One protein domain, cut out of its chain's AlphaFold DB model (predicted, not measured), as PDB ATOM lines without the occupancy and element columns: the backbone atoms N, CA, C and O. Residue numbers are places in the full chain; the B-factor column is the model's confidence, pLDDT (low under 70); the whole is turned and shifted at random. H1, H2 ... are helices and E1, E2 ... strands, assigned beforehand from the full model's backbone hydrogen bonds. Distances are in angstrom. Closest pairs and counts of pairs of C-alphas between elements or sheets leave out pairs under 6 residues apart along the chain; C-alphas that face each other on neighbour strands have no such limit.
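This is residues 2 to 106 of the 356 residues of the protein "MUTSd domain-containing protein" of bacterium (UniProt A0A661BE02). Two groups of helices stand at either side of a small ribbon of two parallel strands, E1 and E2: H1 and H2 loosely together on one side, and H5 with H3 and H4 packed on it on the other. H4 and H5 cross at a steep angle, while a long stretch with no named element, residues 89 to 106, follows H5. The printed part has 105 residues, with five named helices and two named strands in the order H1, E1, H2, E2, H3, H4, H5; the class is mostly helix. The whole is compact, with a radius of gyration of the C-alphas of 14.6 A and spans of 41 by 36 by 24 A.

H1, residues 2 to 11, is close to but not clearly touching H2, residues 24 to 33; their closest C-alphas, those of Leu 5 and Ile 30, are 7.4 A apart. These two helices run the same way at a steep tilt of 47 degrees. E1, residues 15 to 19, and E2, residues 38 to 42, are parallel neighbours with 28 degrees between their directions. Across them N 16 and O 38 are 2.8 A apart and N 40 and O 16 are 2.9 A apart, both within hydrogen-bond range. E1, H2 and E2 form a strand-helix-strand unit, two parallel neighbour strands with a helix between them along the chain, and its crossover is right-handed. H5, residues 73 to 88, touches H3, residues 44 to 47, with its residues 77 to 84 alone; the closest C-alphas, of Phe 47 and Ala 77, are 4.6 A apart. H4, residues 49 to 60, touches H5 at a steep tilt of 58 degrees, the same way, and the closest C-alphas, of Ala 52 and Gly 80, are 3.9 A apart. The closest C-alphas of E1 and H5, those of Leu 17 and Val 82, are 7.2 A apart. H1 and H2 are both apart from H3, H4 and H5. Every O i to N i+4 pair is within hydrogen-bond range in H1, H2, H4 and H5; H3 is too short for such a pair.

H1 begins at C-alpha 2, (146.430, 172.274, 262.561), and measures 14.4 A from first to last C-alpha. E1 measures 13.4 A, H2 14.4 A, E2 12.8 A and H3 5.4 A. H4 begins at C-alpha 49, (166.660, 186.160, 266.911), and measures 16.1 A. H5, the longest helix, measures 22.2 A and ends at C-alpha 88, (175.116, 171.529, 273.396).

The two C-alphas farthest apart, those of Glu 32 and Val 63, are 41.9 A apart. The printed part has no cut. The link from H4 to H5, with 12 residues, is long, and the other links between named elements are tight. The mean pLDDT of the printed part is 86.7; residue 2, residues 91 to 92 and residues 103 to 106 are under 70.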
ATOM      1  N   GLN A   2     146.590 173.402 263.495       69.12
ATOM      2  CA  GLN A   2     146.430 172.274 262.561       69.12
ATOM      3  C   GLN A   2     147.581 172.137 261.550       69.12
ATOM      4  O   GLN A   2     148.216 171.093 261.483       69.12
ATOM      5  N   ARG A   3     147.943 173.239 260.880       71.19
ATOM      6  CA  ARG A   3     149.070 173.284 259.936       71.19
ATOM      7  C   ARG A   3     150.398 172.804 260.535       71.19
ATOM      8  O   ARG A   3     151.159 172.135 259.860       71.19
ATOM      9  N   PHE A   4     150.679 173.142 261.792       76.44
ATOM     10  CA  PHE A   4     151.899 172.712 262.479       76.44
ATOM     11  C   PHE A   4     151.889 171.201 262.741       76.44
ATOM     12  O   PHE A   4     152.876 170.520 262.488       76.44
ATOM     13  N   LEU A   5     150.750 170.667 263.187       74.50
ATOM     14  CA  LEU A   5     150.595 169.233 263.423       74.50
ATOM     15  C   LEU A   5     150.665 168.412 262.125       74.50
ATOM     16  O   LEU A   5     151.128 167.276 262.153       74.50
ATOM     17  N   ASP A   6     150.230 168.973 260.995       74.19
ATOM     18  CA  ASP A   6     150.326 168.308 259.692       74.19
ATOM     19  C   ASP A   6     151.777 168.256 259.182       74.19
ATOM     20  O   ASP A   6     152.225 167.208 258.723       74.19
ATOM     21  N   GLU A   7     152.557 169.327 259.365       77.19
ATOM     22  CA  GLU A   7     154.000 169.321 259.068       77.19
ATOM     23  C   GLU A   7     154.759 168.308 259.942       77.19
ATOM     24  O   GLU A   7     155.617 167.577 259.449       77.19
ATOM     25  N   LEU A   8     154.407 168.183 261.228       79.44
ATOM     26  CA  LEU A   8     154.982 167.150 262.100       79.44
ATOM     27  C   LEU A   8     154.652 165.727 261.625       79.44
ATOM     28  O   LEU A   8     155.488 164.835 261.753       79.44
ATOM     29  N   ALA A   9     153.464 165.512 261.051       73.75
ATOM     30  CA  ALA A   9     153.081 164.219 260.487       73.75
ATOM     31  C   ALA A   9     153.872 163.874 259.215       73.75
ATOM     32  O   ALA A   9     154.161 162.702 258.980       73.75
ATOM     33  N   ILE A  10     154.258 164.877 258.421       72.25
ATOM     34  CA  ILE A  10     155.135 164.700 257.253       72.25
ATOM     35  C   ILE A  10     156.570 164.404 257.697       72.25
ATOM     36  O   ILE A  10     157.206 163.477 257.186       72.25
ATOM     37  N   LEU A  11     157.086 165.205 258.632       76.56
ATOM     38  CA  LEU A  11     158.479 165.143 259.070       76.56
ATOM     39  C   LEU A  11     158.776 163.915 259.939       76.56
ATOM     40  O   LEU A  11     159.914 163.450 259.923       76.56
ATOM     41  N   GLU A  12     157.783 163.405 260.679       77.88
ATOM     42  CA  GLU A  12     157.926 162.353 261.700       77.88
ATOM     43  C   GLU A  12     159.223 162.507 262.524       77.88
ATOM     44  O   GLU A  12     160.064 161.600 262.535       77.88
ATOM     45  N   PRO A  13     159.442 163.662 263.183       86.50
ATOM     46  CA  PRO A  13     160.677 163.873 263.921       86.50
ATOM     47  C   PRO A  13     160.795 162.853 265.057       86.50
ATOM     48  O   PRO A  13     159.809 162.511 265.708       86.50
ATOM     49  N   SER A  14     162.014 162.378 265.324       87.88
ATOM     50  CA  SER A  14     162.293 161.554 266.508       87.88
ATOM     51  C   SER A  14     162.287 162.374 267.799       87.88
ATOM     52  O   SER A  14     162.093 161.824 268.880       87.88
ATOM     53  N   GLU A  15     162.506 163.683 267.677       92.94
ATOM     54  CA  GLU A  15     162.619 164.626 268.779       92.94
ATOM     55  C   GLU A  15     162.107 166.011 268.355       92.94
ATOM     56  O   GLU A  15     162.387 166.458 267.241       92.94
ATOM     57  N   ILE A  16     161.367 166.683 269.238       92.88
ATOM     58  CA  ILE A  16     160.877 168.053 269.059       92.88
ATOM     59  C   ILE A  16     161.487 168.928 270.154       92.88
ATOM     60  O   ILE A  16     161.278 168.687 271.343       92.88
ATOM     61  N   LEU A  17     162.208 169.961 269.724       94.00
ATOM     62  CA  LEU A  17     162.771 170.990 270.589       94.00
ATOM     63  C   LEU A  17     161.751 172.118 270.774       94.00
ATOM     64  O   LEU A  17     161.286 172.688 269.783       94.00
ATOM     65  N   LEU A  18     161.411 172.439 272.019       93.25
ATOM     66  CA  LEU A  18     160.477 173.512 272.367       93.25
ATOM     67  C   LEU A  18     161.111 174.464 273.390       93.25
ATOM     68  O   LEU A  18     161.906 174.010 274.211       93.25
ATOM     69  N   PRO A  19     160.744 175.754 273.379       92.75
ATOM     70  CA  PRO A  19     161.005 176.646 274.503       92.75
ATOM     71  C   PRO A  19     160.420 176.079 275.806       92.75
ATOM     72  O   PRO A  19     159.350 175.463 275.784       92.75
ATOM     73  N   ASP A  20     161.097 176.270 276.935       90.50
ATOM     74  CA  ASP A  20     160.596 175.818 278.244       90.50
ATOM     75  C   ASP A  20     159.379 176.615 278.762       90.50
ATOM     76  O   ASP A  20     158.656 176.129 279.631       90.50
ATOM     77  N   ASP A  21     159.089 177.772 278.161       90.44
ATOM     78  CA  ASP A  21     157.922 178.622 278.420       90.44
ATOM     79  C   ASP A  21     156.706 178.281 277.531       90.44
ATOM     80  O   ASP A  21     155.710 179.012 277.493       90.44
ATOM     81  N   ILE A  22     156.751 177.146 276.818       88.44
ATOM     82  CA  ILE A  22     155.658 176.682 275.960       88.44
ATOM     83  C   ILE A  22     154.375 176.396 276.759       88.44
ATOM     84  O   ILE A  22     154.389 175.857 277.863       88.44
ATOM     85  N   THR A  23     153.219 176.705 276.167       86.94
ATOM     86  CA  THR A  23     151.927 176.519 276.842       86.94
ATOM     87  C   THR A  23     151.469 175.053 276.868       86.94
ATOM     88  O   THR A  23     151.562 174.325 275.872       86.94
ATOM     89  N   GLU A  24     150.878 174.636 277.993       86.25
ATOM     90  CA  GLU A  24     150.387 173.267 278.227       86.25
ATOM     91  C   GLU A  24     149.437 172.725 277.131       86.25
ATOM     92  O   GLU A  24     149.581 171.564 276.735       86.25
ATOM     93  N   PRO A  25     148.505 173.516 276.550       86.69
ATOM     94  CA  PRO A  25     147.632 173.025 275.481       86.69
ATOM     95  C   PRO A  25     148.385 172.569 274.221       86.69
ATOM     96  O   PRO A  25     147.962 171.623 273.549       86.69
ATOM     97  N   ILE A  26     149.508 173.217 273.895       84.31
ATOM     98  CA  ILE A  26     150.339 172.866 272.734       84.31
ATOM     99  C   ILE A  26     151.074 171.557 273.011       84.31
ATOM    100  O   ILE A  26     151.027 170.638 272.191       84.31
ATOM    101  N   LEU A  27     151.691 171.453 274.191       86.31
ATOM    102  CA  LEU A  27     152.399 170.254 274.632       86.31
ATOM    103  C   LEU A  27     151.476 169.028 274.619       86.31
ATOM    104  O   LEU A  27     151.841 167.974 274.092       86.31
ATOM    105  N   ARG A  28     150.257 169.186 275.145       86.81
ATOM    106  CA  ARG A  28     149.232 168.139 275.158       86.81
ATOM    107  C   ARG A  28     148.841 167.704 273.747       86.81
ATOM    108  O   ARG A  28     148.863 166.511 273.462       86.81
ATOM    109  N   SER A  29     148.580 168.657 272.851       85.38
ATOM    110  CA  SER A  29     148.221 168.367 271.453       85.38
ATOM    111  C   SER A  29     149.315 167.577 270.719       85.38
ATOM    112  O   SER A  29     149.014 166.669 269.941       85.38
ATOM    113  N   ILE A  30     150.591 167.896 270.971       85.94
ATOM    114  CA  ILE A  30     151.732 167.165 270.399       85.94
ATOM    115  C   ILE A  30     151.791 165.744 270.968       85.94
ATOM    116  O   ILE A  30     151.873 164.792 270.194       85.94
ATOM    117  N   LYS A  31     151.711 165.581 272.295       85.50
ATOM    118  CA  LYS A  31     151.774 164.265 272.956       85.50
ATOM    119  C   LYS A  31     150.628 163.340 272.543       85.50
ATOM    120  O   LYS A  31     150.861 162.153 272.334       85.50
ATOM    121  N   GLU A  32     149.414 163.871 272.396       85.06
ATOM    122  CA  GLU A  32     148.240 163.097 271.974       85.06
ATOM    123  C   GLU A  32     148.387 162.574 270.538       85.06
ATOM    124  O   GLU A  32     148.073 161.416 270.263       85.06
ATOM    125  N   ARG A  33     148.902 163.400 269.617       78.25
ATOM    126  CA  ARG A  33     149.042 163.022 268.200       78.25
ATOM    127  C   ARG A  33     150.341 162.261 267.896       78.25
ATOM    128  O   ARG A  33     150.370 161.473 266.954       78.25
ATOM    129  N   PHE A  34     151.388 162.457 268.698       83.44
ATOM    130  CA  PHE A  34     152.721 161.874 268.511       83.44
ATOM    131  C   PHE A  34     153.265 161.262 269.817       83.44
ATOM    132  O   PHE A  34     154.291 161.699 270.330       83.44
ATOM    133  N   PRO A  35     152.651 160.197 270.359       79.06
ATOM    134  CA  PRO A  35     152.973 159.685 271.699       79.06
ATOM    135  C   PRO A  35     154.392 159.115 271.857       79.06
ATOM    136  O   PRO A  35     154.844 158.889 272.975       79.06
ATOM    137  N   LYS A  36     155.095 158.847 270.750       83.12
ATOM    138  CA  LYS A  36     156.453 158.281 270.743       83.12
ATOM    139  C   LYS A  36     157.552 159.319 270.494       83.12
ATOM    140  O   LYS A  36     158.719 158.940 270.470       83.12
ATOM    141  N   VAL A  37     157.199 160.584 270.254       88.25
ATOM    142  CA  VAL A  37     158.196 161.627 269.988       88.25
ATOM    143  C   VAL A  37     158.852 162.072 271.291       88.25
ATOM    144  O   VAL A  37     158.165 162.302 272.286       88.25
ATOM    145  N   ALA A  38     160.179 162.194 271.298       92.50
ATOM    146  CA  ALA A  38     160.864 162.828 272.416       92.50
ATOM    147  C   ALA A  38     160.562 164.333 272.396       92.50
ATOM    148  O   ALA A  38     160.642 164.967 271.346       92.50
ATOM    149  N   ILE A  39     160.199 164.907 273.541       93.06
ATOM    150  CA  ILE A  39     160.035 166.356 273.681       93.06
ATOM    151  C   ILE A  39     161.148 166.853 274.584       93.06
ATOM    152  O   ILE A  39     161.252 166.412 275.730       93.06
ATOM    153  N   THR A  40     161.935 167.787 274.066       94.31
ATOM    154  CA  THR A  40     163.037 168.410 274.792       94.31
ATOM    155  C   THR A  40     162.743 169.889 274.961       94.31
ATOM    156  O   THR A  40     162.507 170.598 273.982       94.31
ATOM    157  N   LEU A  41     162.736 170.336 276.215       93.56
ATOM    158  CA  LEU A  41     162.599 171.745 276.561       93.56
ATOM    159  C   LEU A  41     163.978 172.402 276.556       93.56
ATOM    160  O   LEU A  41     164.959 171.792 276.986       93.56
ATOM    161  N   PHE A  42     164.044 173.623 276.043       94.62
ATOM    162  CA  PHE A  42     165.281 174.369 275.868       94.62
ATOM    163  C   PHE A  42     165.057 175.838 276.195       94.62
ATOM    164  O   PHE A  42     163.953 176.354 276.014       94.62
ATOM    165  N   GLU A  43     166.085 176.506 276.707       94.88
ATOM    166  CA  GLU A  43     165.896 177.811 277.326       94.88
ATOM    167  C   GLU A  43     165.445 178.857 276.282       94.88
ATOM    168  O   GLU A  43     166.014 178.886 275.180       94.88
ATOM    169  N   PRO A  44     164.481 179.751 276.589       94.12
ATOM    170  CA  PRO A  44     163.806 180.581 275.584       94.12
ATOM    171  C   PRO A  44     164.742 181.546 274.860       94.12
ATOM    172  O   PRO A  44     164.556 181.822 273.677       94.12
ATOM    173  N   TRP A  45     165.810 181.988 275.530       94.19
ATOM    174  CA  TRP A  45     166.828 182.862 274.946       94.19
ATOM    175  C   TRP A  45     167.550 182.222 273.747       94.19
ATOM    176  O   TRP A  45     168.035 182.932 272.865       94.19
ATOM    177  N   ASN A  46     167.565 180.886 273.635       94.69
ATOM    178  CA  ASN A  46     168.077 180.202 272.444       94.69
ATOM    179  C   ASN A  46     167.215 180.453 271.196       94.69
ATOM    180  O   ASN A  46     167.718 180.375 270.075       94.69
ATOM    181  N   PHE A  47     165.930 180.760 271.390       95.31
ATOM    182  CA  PHE A  47     164.965 181.096 270.346       95.31
ATOM    183  C   PHE A  47     164.873 182.613 270.110       95.31
ATOM    184  O   PHE A  47     164.044 183.072 269.325       95.31
ATOM    185  N   GLU A  48     165.727 183.426 270.739       95.56
ATOM    186  CA  GLU A  48     165.817 184.847 270.422       95.56
ATOM    187  C   GLU A  48     166.609 185.069 269.135       95.56
ATOM    188  O   GLU A  48     167.729 184.575 268.971       95.56
ATOM    189  N   ARG A  49     166.063 185.889 268.229       94.62
ATOM    190  CA  ARG A  49     166.660 186.160 266.911       94.62
ATOM    191  C   ARG A  49     168.137 186.553 267.002       94.62
ATOM    192  O   ARG A  49     168.943 186.012 266.260       94.62
ATOM    193  N   GLN A  50     168.493 187.482 267.891       94.38
ATOM    194  CA  GLN A  50     169.861 188.010 267.978       94.38
ATOM    195  C   GLN A  50     170.875 186.954 268.435       94.38
ATOM    196  O   GLN A  50     172.024 186.957 267.994       94.38
ATOM    197  N   TYR A  51     170.481 186.055 269.340       95.56
ATOM    198  CA  TYR A  51     171.338 184.946 269.741       95.56
ATOM    199  C   TYR A  51     171.438 183.908 268.620       95.56
ATOM    200  O   TYR A  51     172.540 183.554 268.202       95.56
ATOM    201  N   ALA A  52     170.297 183.497 268.073       95.69
ATOM    202  CA  ALA A  52     170.211 182.531 266.989       95.69
ATOM    203  C   ALA A  52     171.010 182.950 265.743       95.69
ATOM    204  O   ALA A  52     171.727 182.135 265.161       95.69
ATOM    205  N   GLU A  53     170.938 184.226 265.360       95.50
ATOM    206  CA  GLU A  53     171.679 184.785 264.230       95.50
ATOM    207  C   GLU A  53     173.189 184.675 264.443       95.50
ATOM    208  O   GLU A  53     173.870 184.167 263.556       95.50
ATOM    209  N   ARG A  54     173.694 185.025 265.637       96.06
ATOM    210  CA  ARG A  54     175.111 184.834 266.000       96.06
ATOM    211  C   ARG A  54     175.531 183.371 265.915       96.06
ATOM    212  O   ARG A  54     176.550 183.054 265.309       96.06
ATOM    213  N   VAL A  55     174.728 182.459 266.465       95.19
ATOM    214  CA  VAL A  55     175.024 181.016 266.431       95.19
ATOM    215  C   VAL A  55     175.139 180.495 264.994       95.19
ATOM    216  O   VAL A  55     175.995 179.641 264.725       95.19
ATOM    217  N   LEU A  56     174.281 180.982 264.092       95.25
ATOM    218  CA  LEU A  56     174.254 180.600 262.679       95.25
ATOM    219  C   LEU A  56     175.417 181.224 261.896       95.25
ATOM    220  O   LEU A  56     176.113 180.496 261.191       95.25
ATOM    221  N   THR A  57     175.663 182.530 262.030       94.75
ATOM    222  CA  THR A  57     176.754 183.225 261.326       94.75
ATOM    223  C   THR A  57     178.124 182.701 261.748       94.75
ATOM    224  O   THR A  57     178.951 182.404 260.886       94.75
ATOM    225  N   GLU A  58     178.338 182.451 263.044       93.88
ATOM    226  CA  GLU A  58     179.555 181.804 263.555       93.88
ATOM    227  C   GLU A  58     179.746 180.391 262.993       93.88
ATOM    228  O   GLU A  58     180.864 179.977 262.686       93.88
ATOM    229  N   HIS A  59     178.661 179.621 262.867       93.44
ATOM    230  CA  HIS A  59     178.726 178.252 262.353       93.44
ATOM    231  C   HIS A  59     179.023 178.200 260.854       93.44
ATOM    232  O   HIS A  59     179.830 177.379 260.420       93.44
ATOM    233  N   PHE A  60     178.373 179.061 260.069       93.31
ATOM    234  CA  PHE A  60     178.556 179.116 258.619       93.31
ATOM    235  C   PHE A  60     179.762 179.959 258.188       93.31
ATOM    236  O   PHE A  60     180.146 179.900 257.021       93.31
ATOM    237  N   GLY A  61     180.375 180.712 259.107       91.81
ATOM    238  CA  GLY A  61     181.499 181.597 258.812       91.81
ATOM    239  C   GLY A  61     181.104 182.777 257.922       91.81
ATOM    240  O   GLY A  61     181.881 183.172 257.057       91.81
ATOM    241  N   THR A  62     179.890 183.309 258.092       92.31
ATOM    242  CA  THR A  62     179.360 184.429 257.299       92.31
ATOM    243  C   THR A  62     179.155 185.672 258.160       92.31
ATOM    244  O   THR A  62     178.985 185.573 259.368       92.31
ATOM    245  N   VAL A  63     179.165 186.861 257.548       89.44
ATOM    246  CA  VAL A  63     178.883 188.128 258.259       89.44
ATOM    247  C   VAL A  63     177.380 188.301 258.501       89.44
ATOM    248  O   VAL A  63     176.971 188.800 259.542       89.44
ATOM    249  N   SER A  64     176.556 187.856 257.551       90.56
ATOM    250  CA  SER A  64     175.094 187.882 257.624       90.56
ATOM    251  C   SER A  64     174.503 186.579 257.078       90.56
ATOM    252  O   SER A  64     175.219 185.727 256.533       90.56
ATOM    253  N   LEU A  65     173.189 186.409 257.233       88.88
ATOM    254  CA  LEU A  65     172.449 185.263 256.696       88.88
ATOM    255  C   LEU A  65     171.819 185.525 255.317       88.88
ATOM    256  O   LEU A  65     171.219 184.615 254.752       88.88
ATOM    257  N   GLU A  66     171.985 186.722 254.745       86.56
ATOM    258  CA  GLU A  66     171.363 187.125 253.469       86.56
ATOM    259  C   GLU A  66     171.752 186.204 252.303       86.56
ATOM    260  O   GLU A  66     170.926 185.883 251.449       86.56
ATOM    261  N   GLY A  67     172.984 185.681 252.311       82.88
ATOM    262  CA  GLY A  67     173.460 184.711 251.318       82.88
ATOM    263  C   GLY A  67     172.722 183.362 251.330       82.88
ATOM    264  O   GLY A  67     172.857 182.577 250.389       82.88
ATOM    265  N   PHE A  68     171.921 183.081 252.363       82.44
ATOM    266  CA  PHE A  68     171.067 181.891 252.461       82.44
ATOM    267  C   PHE A  68     169.609 182.154 252.045       82.44
ATOM    268  O   PHE A  68     168.799 181.221 252.035       82.44
ATOM    269  N   GLY A  69     169.293 183.390 251.649       82.38
ATOM    270  CA  GLY A  69     167.960 183.867 251.294       82.38
ATOM    271  C   GLY A  69     167.311 184.706 252.398       82.38
ATOM    272  O   GLY A  69     167.806 184.797 253.520       82.38
ATOM    273  N   GLU A  70     166.166 185.311 252.083       83.69
ATOM    274  CA  GLU A  70     165.416 186.181 252.999       83.69
ATOM    275  C   GLU A  70     164.656 185.374 254.062       83.69
ATOM    276  O   GLU A  70     163.449 185.126 253.952       83.69
ATOM    277  N   LEU A  71     165.373 184.925 255.093       87.25
ATOM    278  CA  LEU A  71     164.797 184.242 256.250       87.25
ATOM    279  C   LEU A  71     164.104 185.240 257.187       87.25
ATOM    280  O   LEU A  71     164.615 186.318 257.491       87.25
ATOM    281  N   SER A  72     162.925 184.864 257.671       91.50
ATOM    282  CA  SER A  72     162.173 185.631 258.662       91.50
ATOM    283  C   SER A  72     162.812 185.530 260.048       91.50
ATOM    284  O   SER A  72     163.563 184.602 260.350       91.50
ATOM    285  N   SER A  73     162.437 186.454 260.936       92.38
ATOM    286  CA  SER A  73     162.892 186.464 262.334       92.38
ATOM    287  C   SER A  73     162.668 185.123 263.044       92.38
ATOM    288  O   SER A  73     163.554 184.642 263.744       92.38
ATOM    289  N   ASN A  74     161.503 184.501 262.833       91.25
ATOM    290  CA  ASN A  74     161.140 183.235 263.475       91.25
ATOM    291  C   ASN A  74     161.916 182.047 262.892       91.25
ATOM    292  O   ASN A  74     162.274 181.128 263.620       91.25
ATOM    293  N   GLU A  75     162.194 182.062 261.587       92.31
ATOM    294  CA  GLU A  75     162.997 181.014 260.943       92.31
ATOM    295  C   GLU A  75     164.444 181.046 261.444       92.31
ATOM    296  O   GLU A  75     165.008 179.994 261.739       92.31
ATOM    297  N   ILE A  76     165.015 182.247 261.597       94.69
ATOM    298  CA  ILE A  76     166.350 182.441 262.176       94.69
ATOM    299  C   ILE A  76     166.366 181.934 263.621       94.69
ATOM    300  O   ILE A  76     167.191 181.086 263.947       94.69
ATOM    301  N   ALA A  77     165.423 182.395 264.448       95.44
ATOM    302  CA  ALA A  77     165.258 181.986 265.843       95.44
ATOM    303  C   ALA A  77     165.236 180.461 266.027       95.44
ATOM    304  O   ALA A  77     166.065 179.902 266.744       95.44
ATOM    305  N   VAL A  78     164.321 179.771 265.338       93.81
ATOM    306  CA  VAL A  78     164.154 178.316 265.474       93.81
ATOM    307  C   VAL A  78     165.378 177.566 264.955       93.81
ATOM    308  O   VAL A  78     165.829 176.610 265.584       93.81
ATOM    309  N   ALA A  79     165.953 177.989 263.829       94.75
ATOM    310  CA  ALA A  79     167.122 177.314 263.282       94.75
ATOM    311  C   ALA A  79     168.373 177.490 264.150       94.75
ATOM    312  O   ALA A  79     169.143 176.540 264.313       94.75
ATOM    313  N   GLY A  80     168.565 178.679 264.726       95.44
ATOM    314  CA  GLY A  80     169.643 178.926 265.676       95.44
ATOM    315  C   GLY A  80     169.463 178.129 266.962       95.44
ATOM    316  O   GLY A  80     170.433 177.524 267.407       95.44
ATOM    317  N   ALA A  81     168.237 178.015 267.487       96.19
ATOM    318  CA  ALA A  81     167.939 177.171 268.645       96.19
ATOM    319  C   ALA A  81     168.262 175.692 268.379       96.19
ATOM    320  O   ALA A  81     168.953 175.054 269.174       96.19
ATOM    321  N   VAL A  82     167.845 175.153 267.226       95.19
ATOM    322  CA  VAL A  82     168.176 173.775 266.820       95.19
ATOM    323  C   VAL A  82     169.689 173.589 266.713       95.19
ATOM    324  O   VAL A  82     170.229 172.597 267.200       95.19
ATOM    325  N   LEU A  83     170.401 174.538 266.107       94.38
ATOM    326  CA  LEU A  83     171.851 174.449 265.968       94.38
ATOM    327  C   LEU A  83     172.577 174.573 267.316       94.38
ATOM    328  O   LEU A  83     173.545 173.848 267.551       94.38
ATOM    329  N   ALA A  84     172.107 175.447 268.205       94.31
ATOM    330  CA  ALA A  84     172.609 175.591 269.568       94.31
ATOM    331  C   ALA A  84     172.400 174.301 270.368       94.31
ATOM    332  O   ALA A  84     173.338 173.818 271.000       94.31
ATOM    333  N   TYR A  85     171.227 173.678 270.253       94.69
ATOM    334  CA  TYR A  85     170.936 172.384 270.864       94.69
ATOM    335  C   TYR A  85     171.845 171.268 270.321       94.69
ATOM    336  O   TYR A  85     172.466 170.520 271.074       94.69
ATOM    337  N   LEU A  86     172.037 171.192 269.000       91.69
ATOM    338  CA  LEU A  86     172.970 170.227 268.406       91.69
ATOM    339  C   LEU A  86     174.420 170.443 268.879       91.69
ATOM    340  O   LEU A  86     175.159 169.466 269.046       91.69
ATOM    341  N   LYS A  87     174.827 171.701 269.100       89.69
ATOM    342  CA  LYS A  87     176.125 172.065 269.689       89.69
ATOM    343  C   LYS A  87     176.190 171.724 271.186       89.69
ATOM    344  O   LYS A  87     177.232 171.265 271.638       89.69
ATOM    345  N   SER A  88     175.114 171.868 271.960       90.44
ATOM    346  CA  SER A  88     175.116 171.529 273.396       90.44
ATOM    347  C   SER A  88     175.271 170.022 273.624       90.44
ATOM    348  O   SER A  88     176.026 169.590 274.497       90.44
ATOM    349  N   LEU A  89     174.667 169.207 272.754       86.88
ATOM    350  CA  LEU A  89     174.840 167.754 272.752       86.88
ATOM    351  C   LEU A  89     176.250 167.306 272.329       86.88
ATOM    352  O   LEU A  89     176.615 166.140 272.529       86.88
ATOM    353  N   LYS A  90     177.053 168.181 271.702       71.56
ATOM    354  CA  LYS A  90     178.350 167.813 271.117       71.56
ATOM    355  C   LYS A  90     179.444 168.853 271.330       71.56
ATOM    356  O   LYS A  90     179.450 169.916 270.733       71.56
ATOM    357  N   LYS A  91     180.536 168.428 271.969       65.44
ATOM    358  CA  LYS A  91     181.786 169.206 272.079       65.44
ATOM    359  C   LYS A  91     182.580 169.380 270.759       65.44
ATOM    360  O   LYS A  91     183.732 169.790 270.806       65.44
ATOM    361  N   GLY A  92     182.024 169.033 269.592       69.00
ATOM    362  CA  GLY A  92     182.728 169.031 268.296       69.00
ATOM    363  C   GLY A  92     182.075 169.932 267.241       69.00
ATOM    364  O   GLY A  92     180.894 170.254 267.341       69.00
ATOM    365  N   LYS A  93     182.831 170.321 266.203       77.50
ATOM    366  CA  LYS A  93     182.324 171.158 265.096       77.50
ATOM    367  C   LYS A  93     181.356 170.369 264.198       77.50
ATOM    368  O   LYS A  93     181.663 169.253 263.788       77.50
ATOM    369  N   LEU A  94     180.220 170.967 263.830       85.38
ATOM    370  CA  LEU A  94     179.187 170.366 262.969       85.38
ATOM    371  C   LEU A  94     179.405 170.688 261.471       85.38
ATOM    372  O   LEU A  94     178.474 171.055 260.762       85.38
ATOM    373  N   SER A  95     180.639 170.565 260.968       83.44
ATOM    374  CA  SER A  95     181.068 171.078 259.644       83.44
ATOM    375  C   SER A  95     180.358 170.472 258.422       83.44
ATOM    376  O   SER A  95     180.452 170.998 257.314       83.44
ATOM    377  N   HIS A  96     179.635 169.367 258.603       82.38
ATOM    378  CA  HIS A  96     178.806 168.750 257.568       82.38
ATOM    379  C   HIS A  96     177.493 169.504 257.313       82.38
ATOM    380  O   HIS A  96     176.916 169.365 256.235       82.38
ATOM    381  N   ILE A  97     177.033 170.328 258.259       89.06
ATOM    382  CA  ILE A  97     175.877 171.210 258.074       89.06
ATOM    383  C   ILE A  97     176.372 172.483 257.387       89.06
ATOM    384  O   ILE A  97     176.843 173.408 258.042       89.06
ATOM    385  N   LYS A  98     176.305 172.503 256.052       86.06
ATOM    386  CA  LYS A  98     176.898 173.570 255.222       86.06
ATOM    387  C   LYS A  98     175.926 174.665 254.788       86.06
ATOM    388  O   LYS A  98     176.362 175.690 254.281       86.06
ATOM    389  N   LYS A  99     174.617 174.432 254.907       86.12
ATOM    390  CA  LYS A  99     173.595 175.348 254.399       86.12
ATOM    391  C   LYS A  99     172.339 175.303 255.256       86.12
ATOM    392  O   LYS A  99     171.930 174.232 255.701       86.12
ATOM    393  N   ILE A 100     171.709 176.462 255.392       88.50
ATOM    394  CA  ILE A 100     170.328 176.639 255.832       88.50
ATOM    395  C   ILE A 100     169.493 177.202 254.674       88.50
ATOM    396  O   ILE A 100     170.021 177.858 253.776       88.50
ATOM    397  N   GLY A 101     168.196 176.914 254.659       85.38
ATOM    398  CA  GLY A 101     167.258 177.519 253.723       85.38
ATOM    399  C   GLY A 101     165.836 177.029 253.960       85.38
ATOM    400  O   GLY A 101     165.622 176.033 254.654       85.38
ATOM    401  N   ARG A 102     164.862 177.718 253.359       78.25
ATOM    402  CA  ARG A 102     163.475 177.244 253.334       78.25
ATOM    403  C   ARG A 102     163.395 175.936 252.557       78.25
ATOM    404  O   ARG A 102     164.006 175.797 251.494       78.25
ATOM    405  N   ALA A 103     162.596 174.998 253.060       69.88
ATOM    406  CA  ALA A 103     162.124 173.909 252.220       69.88
ATOM    407  C   ALA A 103     161.415 174.524 250.995       69.88
ATOM    408  O   ALA A 103     160.715 175.526 251.168       69.88
ATOM    409  N   PRO A 104     161.599 173.990 249.773       60.53
ATOM    410  CA  PRO A 104     160.953 174.531 248.582       60.53
ATOM    411  C   PRO A 104     159.437 174.602 248.797       60.53
ATOM    412  O   PRO A 104     158.766 173.580 248.902       60.53
ATOM    413  N   THR A 105     158.898 175.814 248.929       56.75
ATOM    414  CA  THR A 105     157.462 176.053 249.141       56.75
ATOM    415  C   THR A 105     156.683 176.159 247.832       56.75
ATOM    416  O   THR A 105     155.454 176.157 247.867       56.75
ATOM    417  N   GLY A 106     157.387 176.220 246.700       60.09
ATOM    418  CA  GLY A 106     156.854 176.074 245.350       60.09
ATOM    419  C   GLY A 106     157.302 174.749 244.734       60.09
ATOM    420  O   GLY A 106     158.337 174.203 245.113       60.09
TER     421      GLY A 106